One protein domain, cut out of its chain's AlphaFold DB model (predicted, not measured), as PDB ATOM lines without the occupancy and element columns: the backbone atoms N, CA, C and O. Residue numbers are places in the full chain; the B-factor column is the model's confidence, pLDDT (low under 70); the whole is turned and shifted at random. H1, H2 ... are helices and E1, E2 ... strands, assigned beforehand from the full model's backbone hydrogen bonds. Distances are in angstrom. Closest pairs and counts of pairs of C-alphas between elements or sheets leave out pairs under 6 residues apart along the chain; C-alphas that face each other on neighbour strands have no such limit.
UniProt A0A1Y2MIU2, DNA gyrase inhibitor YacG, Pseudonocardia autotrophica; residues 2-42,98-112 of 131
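Overview. This is residues 2 to 42 and 98 to 112 of the 131 residues of the protein "DNA gyrase inhibitor YacG" of Pseudonocardia autotrophica (UniProt A0A1Y2MIU2). With little regular structure, this is a loose three-armed shape: a small hairpin of E1 and E2, one short helix, H1, set off from E1, and a separate stretch, residues 98 to 112, whose last residues run away as a tail. The printed part has 56 residues, with E1, E2 and H1 in that order; the class is mixed, with 21 residues in named elements. The sheet E1 - E2 is antiparallel. The whole is loose, radius of gyration of the C-alphas 12.8 A, spans 39 by 29 by 18 A.

Along the chain. Find C-alpha 3 at (205.167, 195.576, 128.431); E1 runs from there to residue 8, 14.8 A. E2, residues 15 to 19, covers 12.8 A. H1, residues 30 to 39, covers 14.5 A and ends at (217.107, 191.987, 155.212).

Arrangement. Look at N 4 and O 18, 2.8 A apart, within hydrogen-bond range across the hairpin E1 and E2, antiparallel at 155 degrees. E1 and H1 are apart. In H1 every O i to N i+4 pair is within range.

Size, cuts and confidence. The C-alphas farthest apart, Arg 21 and Val 112, are 42.2 A apart. Residues 43 to 97 are cut out; C-alphas 42 and 98 are 26.9 A apart. No link is long. Only residue 42 has pLDDT under 70.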
ATOM      1  N   THR A   2     207.098 194.032 124.348       85.62
ATOM      2  CA  THR A   2     205.733 194.181 124.900       85.62
ATOM      3  C   THR A   2     205.783 194.243 126.424       85.62
ATOM      4  O   THR A   2     206.286 193.308 127.061       85.62
ATOM      5  N   ILE A   3     205.279 195.340 126.988       85.38
ATOM      6  CA  ILE A   3     205.167 195.576 128.431       85.38
ATOM      7  C   ILE A   3     203.911 194.864 128.948       85.38
ATOM      8  O   ILE A   3     202.870 194.899 128.298       85.38
ATOM      9  N   LEU A   4     204.036 194.169 130.080       87.06
ATOM     10  CA  LEU A   4     202.934 193.484 130.767       87.06
ATOM     11  C   LEU A   4     202.427 194.265 131.984       87.06
ATOM     12  O   LEU A   4     201.291 194.072 132.396       87.06
ATOM     13  N   GLY A   5     203.262 195.127 132.559       89.69
ATOM     14  CA  GLY A   5     202.921 195.944 133.717       89.69
ATOM     15  C   GLY A   5     204.165 196.551 134.351       89.69
ATOM     16  O   GLY A   5     205.292 196.269 133.935       89.69
ATOM     17  N   GLU A   6     203.956 197.380 135.367       92.62
ATOM     18  CA  GLU A   6     205.021 198.057 136.101       92.62
ATOM     19  C   GLU A   6     204.726 197.997 137.598       92.62
ATOM     20  O   GLU A   6     203.579 198.124 138.021       92.62
ATOM     21  N   HIS A   7     205.757 197.777 138.407       92.19
ATOM     22  CA  HIS A   7     205.625 197.750 139.864       92.19
ATOM     23  C   HIS A   7     206.886 198.318 140.537       92.19
ATOM     24  O   HIS A   7     207.976 198.247 139.950       92.19
ATOM     25  N   PRO A   8     206.801 198.866 141.758       92.94
ATOM     26  CA  PRO A   8     207.976 199.342 142.480       92.94
ATOM     27  C   PRO A   8     208.873 198.178 142.935       92.94
ATOM     28  O   PRO A   8     208.403 197.120 143.347       92.94
ATOM     29  N   CYS A   9     210.191 198.368 142.875       92.56
ATOM     30  CA  CYS A   9     211.161 197.422 143.414       92.56
ATOM     31  C   CYS A   9     211.078 197.425 144.947       92.56
ATOM     32  O   CYS A   9     211.274 198.483 145.544       92.56
ATOM     33  N   PRO A  10     210.913 196.273 145.611       91.25
ATOM     34  CA  PRO A  10     210.739 196.243 147.064       91.25
ATOM     35  C   PRO A  10     211.993 196.675 147.843       91.25
ATOM     36  O   PRO A  10     211.886 197.081 148.989       91.25
ATOM     37  N   ALA A  11     213.181 196.633 147.229       90.88
ATOM     38  CA  ALA A  11     214.428 197.039 147.885       90.88
ATOM     39  C   ALA A  11     214.751 198.538 147.747       90.88
ATOM     40  O   ALA A  11     215.618 199.044 148.451       90.88
ATOM     41  N   CYS A  12     214.162 199.245 146.776       88.88
ATOM     42  CA  CYS A  12     214.556 200.633 146.492       88.88
ATOM     43  C   CYS A  12     213.451 201.538 145.938       88.88
ATOM     44  O   CYS A  12     213.738 202.661 145.536       88.88
ATOM     45  N   GLY A  13     212.216 201.051 145.829       88.56
ATOM     46  CA  GLY A  13     211.056 201.802 145.343       88.56
ATOM     47  C   GLY A  13     211.029 202.081 143.836       88.56
ATOM     48  O   GLY A  13     209.985 202.446 143.306       88.56
ATOM     49  N   ARG A  14     212.134 201.882 143.105       88.94
ATOM     50  CA  ARG A  14     212.203 202.202 141.670       88.94
ATOM     51  C   ARG A  14     211.220 201.370 140.846       88.94
ATOM     52  O   ARG A  14     211.165 200.156 141.024       88.94
ATOM     53  N   GLN A  15     210.533 201.991 139.886       91.06
ATOM     54  CA  GLN A  15     209.667 201.278 138.944       91.06
ATOM     55  C   GLN A  15     210.450 200.236 138.133       91.06
ATOM     56  O   GLN A  15     211.523 200.497 137.581       91.06
ATOM     57  N   VAL A  16     209.905 199.027 138.091       92.69
ATOM     58  CA  VAL A  16     210.411 197.892 137.331       92.69
ATOM     59  C   VAL A  16     209.371 197.544 136.286       92.69
ATOM     60  O   VAL A  16     208.262 197.132 136.619       92.69
ATOM     61  N   THR A  17     209.759 197.667 135.021       92.31
ATOM     62  CA  THR A  17     208.932 197.237 133.898       92.31
ATOM     63  C   THR A  17     209.013 195.721 133.739       92.31
ATOM     64  O   THR A  17     210.100 195.140 133.587       92.31
ATOM     65  N   VAL A  18     207.847 195.087 133.763       91.75
ATOM     66  CA  VAL A  18     207.639 193.669 133.486       91.75
ATOM     67  C   VAL A  18     207.347 193.517 131.997       91.75
ATOM     68  O   VAL A  18     206.531 194.236 131.424       91.75
ATOM     69  N   THR A  19     208.024 192.580 131.337       92.12
ATOM     70  CA  THR A  19     207.869 192.349 129.889       92.12
ATOM     71  C   THR A  19     207.503 190.902 129.622       92.12
ATOM     72  O   THR A  19     207.796 190.038 130.445       92.12
ATOM     73  N   ARG A  20     206.951 190.596 128.441       90.88
ATOM     74  CA  ARG A  20     206.662 189.198 128.055       90.88
ATOM     75  C   ARG A  20     207.871 188.263 128.151       90.88
ATOM     76  O   ARG A  20     207.700 187.089 128.447       90.88
ATOM     77  N   ARG A  21     209.088 188.774 127.925       89.38
ATOM     78  CA  ARG A  21     210.331 187.990 128.039       89.38
ATOM     79  C   ARG A  21     210.703 187.692 129.495       89.38
ATOM     80  O   ARG A  21     211.379 186.705 129.756       89.38
ATOM     81  N   ASN A  22     210.309 188.550 130.432       89.19
ATOM     82  CA  ASN A  22     210.591 188.365 131.850       89.19
ATOM     83  C   ASN A  22     209.373 188.779 132.691       89.19
ATOM     84  O   ASN A  22     209.364 189.879 133.255       89.19
ATOM     85  N   PRO A  23     208.340 187.915 132.740       88.56
ATOM     86  CA  PRO A  23     207.085 188.218 133.421       88.56
ATOM     87  C   PRO A  23     207.225 188.227 134.952       88.56
ATOM     88  O   PRO A  23     206.453 188.884 135.634       88.56
ATOM     89  N   ASN A  24     208.244 187.557 135.503       90.56
ATOM     90  CA  ASN A  24     208.437 187.401 136.952       90.56
ATOM     91  C   ASN A  24     209.485 188.370 137.534       90.56
ATOM     92  O   ASN A  24     210.011 188.160 138.633       90.56
ATOM     93  N   ARG A  25     209.857 189.423 136.797       90.69
ATOM     94  CA  ARG A  25     210.914 190.348 137.220       90.69
ATOM     95  C   ARG A  25     210.442 191.270 138.343       90.69
ATOM     96  O   ARG A  25     209.910 192.330 138.067       90.69
ATOM     97  N   ARG A  26     210.771 190.931 139.593       93.50
ATOM     98  CA  ARG A  26     210.438 191.751 140.778       93.50
ATOM     99  C   ARG A  26     211.438 192.860 141.125       93.50
ATOM    100  O   ARG A  26     211.071 193.880 141.696       93.50
ATOM    101  N   PHE A  27     212.718 192.668 140.805       95.00
ATOM    102  CA  PHE A  27     213.795 193.564 141.247       95.00
ATOM    103  C   PHE A  27     214.417 194.333 140.083       95.00
ATOM    104  O   PHE A  27     214.601 193.787 138.989       95.00
ATOM    105  N   CYS A  28     214.823 195.581 140.333       91.69
ATOM    106  CA  CYS A  28     215.500 196.395 139.324       91.69
ATOM    107  C   CYS A  28     216.919 195.882 139.010       91.69
ATOM    108  O   CYS A  28     217.384 196.037 137.884       91.69
ATOM    109  N   SER A  29     217.596 195.232 139.967       91.44
ATOM    110  CA  SER A  29     218.938 194.659 139.802       91.44
ATOM    111  C   SER A  29     219.139 193.395 140.649       91.44
ATOM    112  O   SER A  29     218.415 193.153 141.618       91.44
ATOM    113  N   SER A  30     220.160 192.601 140.313       92.38
ATOM    114  CA  SER A  30     220.605 191.452 141.118       92.38
ATOM    115  C   SER A  30     221.041 191.863 142.527       92.38
ATOM    116  O   SER A  30     220.774 191.150 143.489       92.38
ATOM    117  N   ARG A  31     221.646 193.047 142.673       92.50
ATOM    118  CA  ARG A  31     222.067 193.578 143.974       92.50
ATOM    119  C   ARG A  31     220.881 193.949 144.869       92.50
ATOM    120  O   ARG A  31     220.942 193.675 146.061       92.50
ATOM    121  N   CYS A  32     219.796 194.486 144.303       93.69
ATOM    122  CA  CYS A  32     218.540 194.699 145.033       93.69
ATOM    123  C   CYS A  32     217.887 193.381 145.463       93.69
ATOM    124  O   CYS A  32     217.377 193.295 146.573       93.69
ATOM    125  N   ARG A  33     217.941 192.341 144.617       93.44
ATOM    126  CA  ARG A  33     217.472 190.997 144.986       93.44
ATOM    127  C   ARG A  33     218.252 190.452 146.185       93.44
ATOM    128  O   ARG A  33     217.654 190.052 147.173       93.44
ATOM    129  N   ALA A  34     219.582 190.470 146.110       90.56
ATOM    130  CA  ALA A  34     220.435 189.966 147.184       90.56
ATOM    131  C   ALA A  34     220.277 190.761 148.491       90.56
ATOM    132  O   ALA A  34     220.337 190.174 149.561       90.56
ATOM    133  N   ALA A  35     220.084 192.082 148.408       89.69
ATOM    134  CA  ALA A  35     219.817 192.914 149.579       89.69
ATOM    135  C   ALA A  35     218.501 192.532 150.257       89.69
ATOM    136  O   ALA A  35     218.505 192.196 151.432       89.69
ATOM    137  N   HIS A  36     217.420 192.439 149.484       92.38
ATOM    138  CA  HIS A  36     216.117 192.058 150.014       92.38
ATOM    139  C   HIS A  36     216.146 190.716 150.759       92.38
ATOM    140  O   HIS A  36     215.555 190.605 151.824       92.38
ATOM    141  N   HIS A  37     216.837 189.700 150.229       90.00
ATOM    142  CA  HIS A  37     216.965 188.404 150.911       90.00
ATOM    143  C   HIS A  37     217.840 188.448 152.172       90.00
ATOM    144  O   HIS A  37     217.673 187.595 153.036       90.00
ATOM    145  N   ARG A  38     218.773 189.403 152.281       87.69
ATOM    146  CA  ARG A  38     219.568 189.604 153.500       87.69
ATOM    147  C   ARG A  38     218.752 190.264 154.606       87.69
ATOM    148  O   ARG A  38     218.882 189.864 155.752       87.69
ATOM    149  N   ASP A  39     217.920 191.237 154.246       83.56
ATOM    150  CA  ASP A  39     217.107 191.987 155.212       83.56
ATOM    151  C   ASP A  39     215.845 191.217 155.625       83.56
ATOM    152  O   ASP A  39     215.303 191.426 156.704       83.56
ATOM    153  N   HIS A  40     215.389 190.304 154.764       81.56
ATOM    154  CA  HIS A  40     214.256 189.416 155.008       81.56
ATOM    155  C   HIS A  40     214.745 187.973 154.900       81.56
ATOM    156  O   HIS A  40     214.417 187.291 153.916       81.56
ATOM    157  N   PRO A  41     215.569 187.506 155.859       73.25
ATOM    158  CA  PRO A  41     215.853 186.089 155.946       73.25
ATOM    159  C   PRO A  41     214.502 185.392 156.055       73.25
ATOM    160  O   PRO A  41     213.627 185.821 156.807       73.25
ATOM    161  N   HIS A  42     214.299 184.354 155.250       68.56
ATOM    162  CA  HIS A  42     213.153 183.492 155.459       68.56
ATOM    163  C   HIS A  42     213.272 182.988 156.893       68.56
ATOM    164  O   HIS A  42     214.202 182.238 157.188       68.56
ATOM    165  N   ARG A  98     221.873 208.116 146.271       87.06
ATOM    166  CA  ARG A  98     221.813 206.911 145.443       87.06
ATOM    167  C   ARG A  98     221.380 205.732 146.291       87.06
ATOM    168  O   ARG A  98     221.812 205.580 147.428       87.06
ATOM    169  N   CYS A  99     220.590 204.842 145.701       84.31
ATOM    170  CA  CYS A  99     220.248 203.578 146.327       84.31
ATOM    171  C   CYS A  99     221.535 202.793 146.655       84.31
ATOM    172  O   CYS A  99     222.332 202.537 145.741       84.31
ATOM    173  N   PRO A 100     221.722 202.319 147.899       84.44
ATOM    174  CA  PRO A 100     222.914 201.563 148.301       84.44
ATOM    175  C   PRO A 100     223.048 200.215 147.566       84.44
ATOM    176  O   PRO A 100     224.105 199.575 147.581       84.44
ATOM    177  N   HIS A 101     221.986 199.779 146.881       88.62
ATOM    178  CA  HIS A 101     221.928 198.506 146.173       88.62
ATOM    179  C   HIS A 101     222.027 198.659 144.656       88.62
ATOM    180  O   HIS A 101     222.864 198.013 144.037       88.62
ATOM    181  N   CYS A 102     221.217 199.503 144.019       86.31
ATOM    182  CA  CYS A 102     221.259 199.655 142.560       86.31
ATOM    183  C   CYS A 102     222.011 200.895 142.075       86.31
ATOM    184  O   CYS A 102     222.098 201.088 140.864       86.31
ATOM    185  N   ARG A 103     222.541 201.732 142.982       86.06
ATOM    186  CA  ARG A 103     223.265 202.986 142.686       86.06
ATOM    187  C   ARG A 103     222.498 203.985 141.810       86.06
ATOM    188  O   ARG A 103     223.074 204.962 141.333       86.06
ATOM    189  N   THR A 104     221.205 203.749 141.607       83.62
ATOM    190  CA  THR A 104     220.320 204.704 140.944       83.62
ATOM    191  C   THR A 104     220.044 205.859 141.887       83.62
ATOM    192  O   THR A 104     219.936 205.650 143.092       83.62
ATOM    193  N   GLU A 105     219.915 207.044 141.316       85.06
ATOM    194  CA  GLU A 105     219.478 208.264 141.982       85.06
ATOM    195  C   GLU A 105     218.086 208.093 142.608       85.06
ATOM    196  O   GLU A 105     217.184 207.496 142.012       85.06
ATOM    197  N   LEU A 106     217.942 208.566 143.839       81.62
ATOM    198  CA  LEU A 106     216.706 208.553 144.606       81.62
ATOM    199  C   LEU A 106     216.135 209.968 144.650       81.62
ATOM    200  O   LEU A 106     216.868 210.936 144.847       81.62
ATOM    201  N   ALA A 107     214.816 210.072 144.490       78.75
ATOM    202  CA  ALA A 107     214.109 211.322 144.712       78.75
ATOM    203  C   ALA A 107     213.926 211.533 146.219       78.75
ATOM    204  O   ALA A 107     213.352 210.682 146.900       78.75
ATOM    205  N   VAL A 108     214.412 212.663 146.730       75.25
ATOM    206  CA  VAL A 108     214.165 213.099 148.109       75.25
ATOM    207  C   VAL A 108     212.937 214.002 148.090       75.25
ATOM    208  O   VAL A 108     212.925 215.007 147.384       75.25
ATOM    209  N   ILE A 109     211.898 213.632 148.840       78.69
ATOM    210  CA  ILE A 109     210.661 214.410 148.958       78.69
ATOM    211  C   ILE A 109     210.565 214.916 150.395       78.69
ATOM    212  O   ILE A 109     210.465 214.123 151.329       78.69
ATOM    213  N   THR A 110     210.584 216.234 150.573       80.25
ATOM    214  CA  THR A 110     210.327 216.865 151.870       80.25
ATOM    215  C   THR A 110     208.831 217.117 152.008       80.25
ATOM    216  O   THR A 110     208.248 217.847 151.209       80.25
ATOM    217  N   VAL A 111     208.207 216.522 153.023       83.31
ATOM    218  CA  VAL A 111     206.794 216.753 153.348       83.31
ATOM    219  C   VAL A 111     206.721 217.692 154.546       83.31
ATOM    220  O   VAL A 111     207.232 217.369 155.615       83.31
ATOM    221  N   VAL A 112     206.091 218.854 154.369       84.75
ATOM    222  CA  VAL A 112     205.829 219.806 155.456       84.75
ATOM    223  C   VAL A 112     204.423 219.546 155.985       84.75
ATOM    224  O   VAL A 112     203.445 219.761 155.272       84.75
TER     225      VAL A 112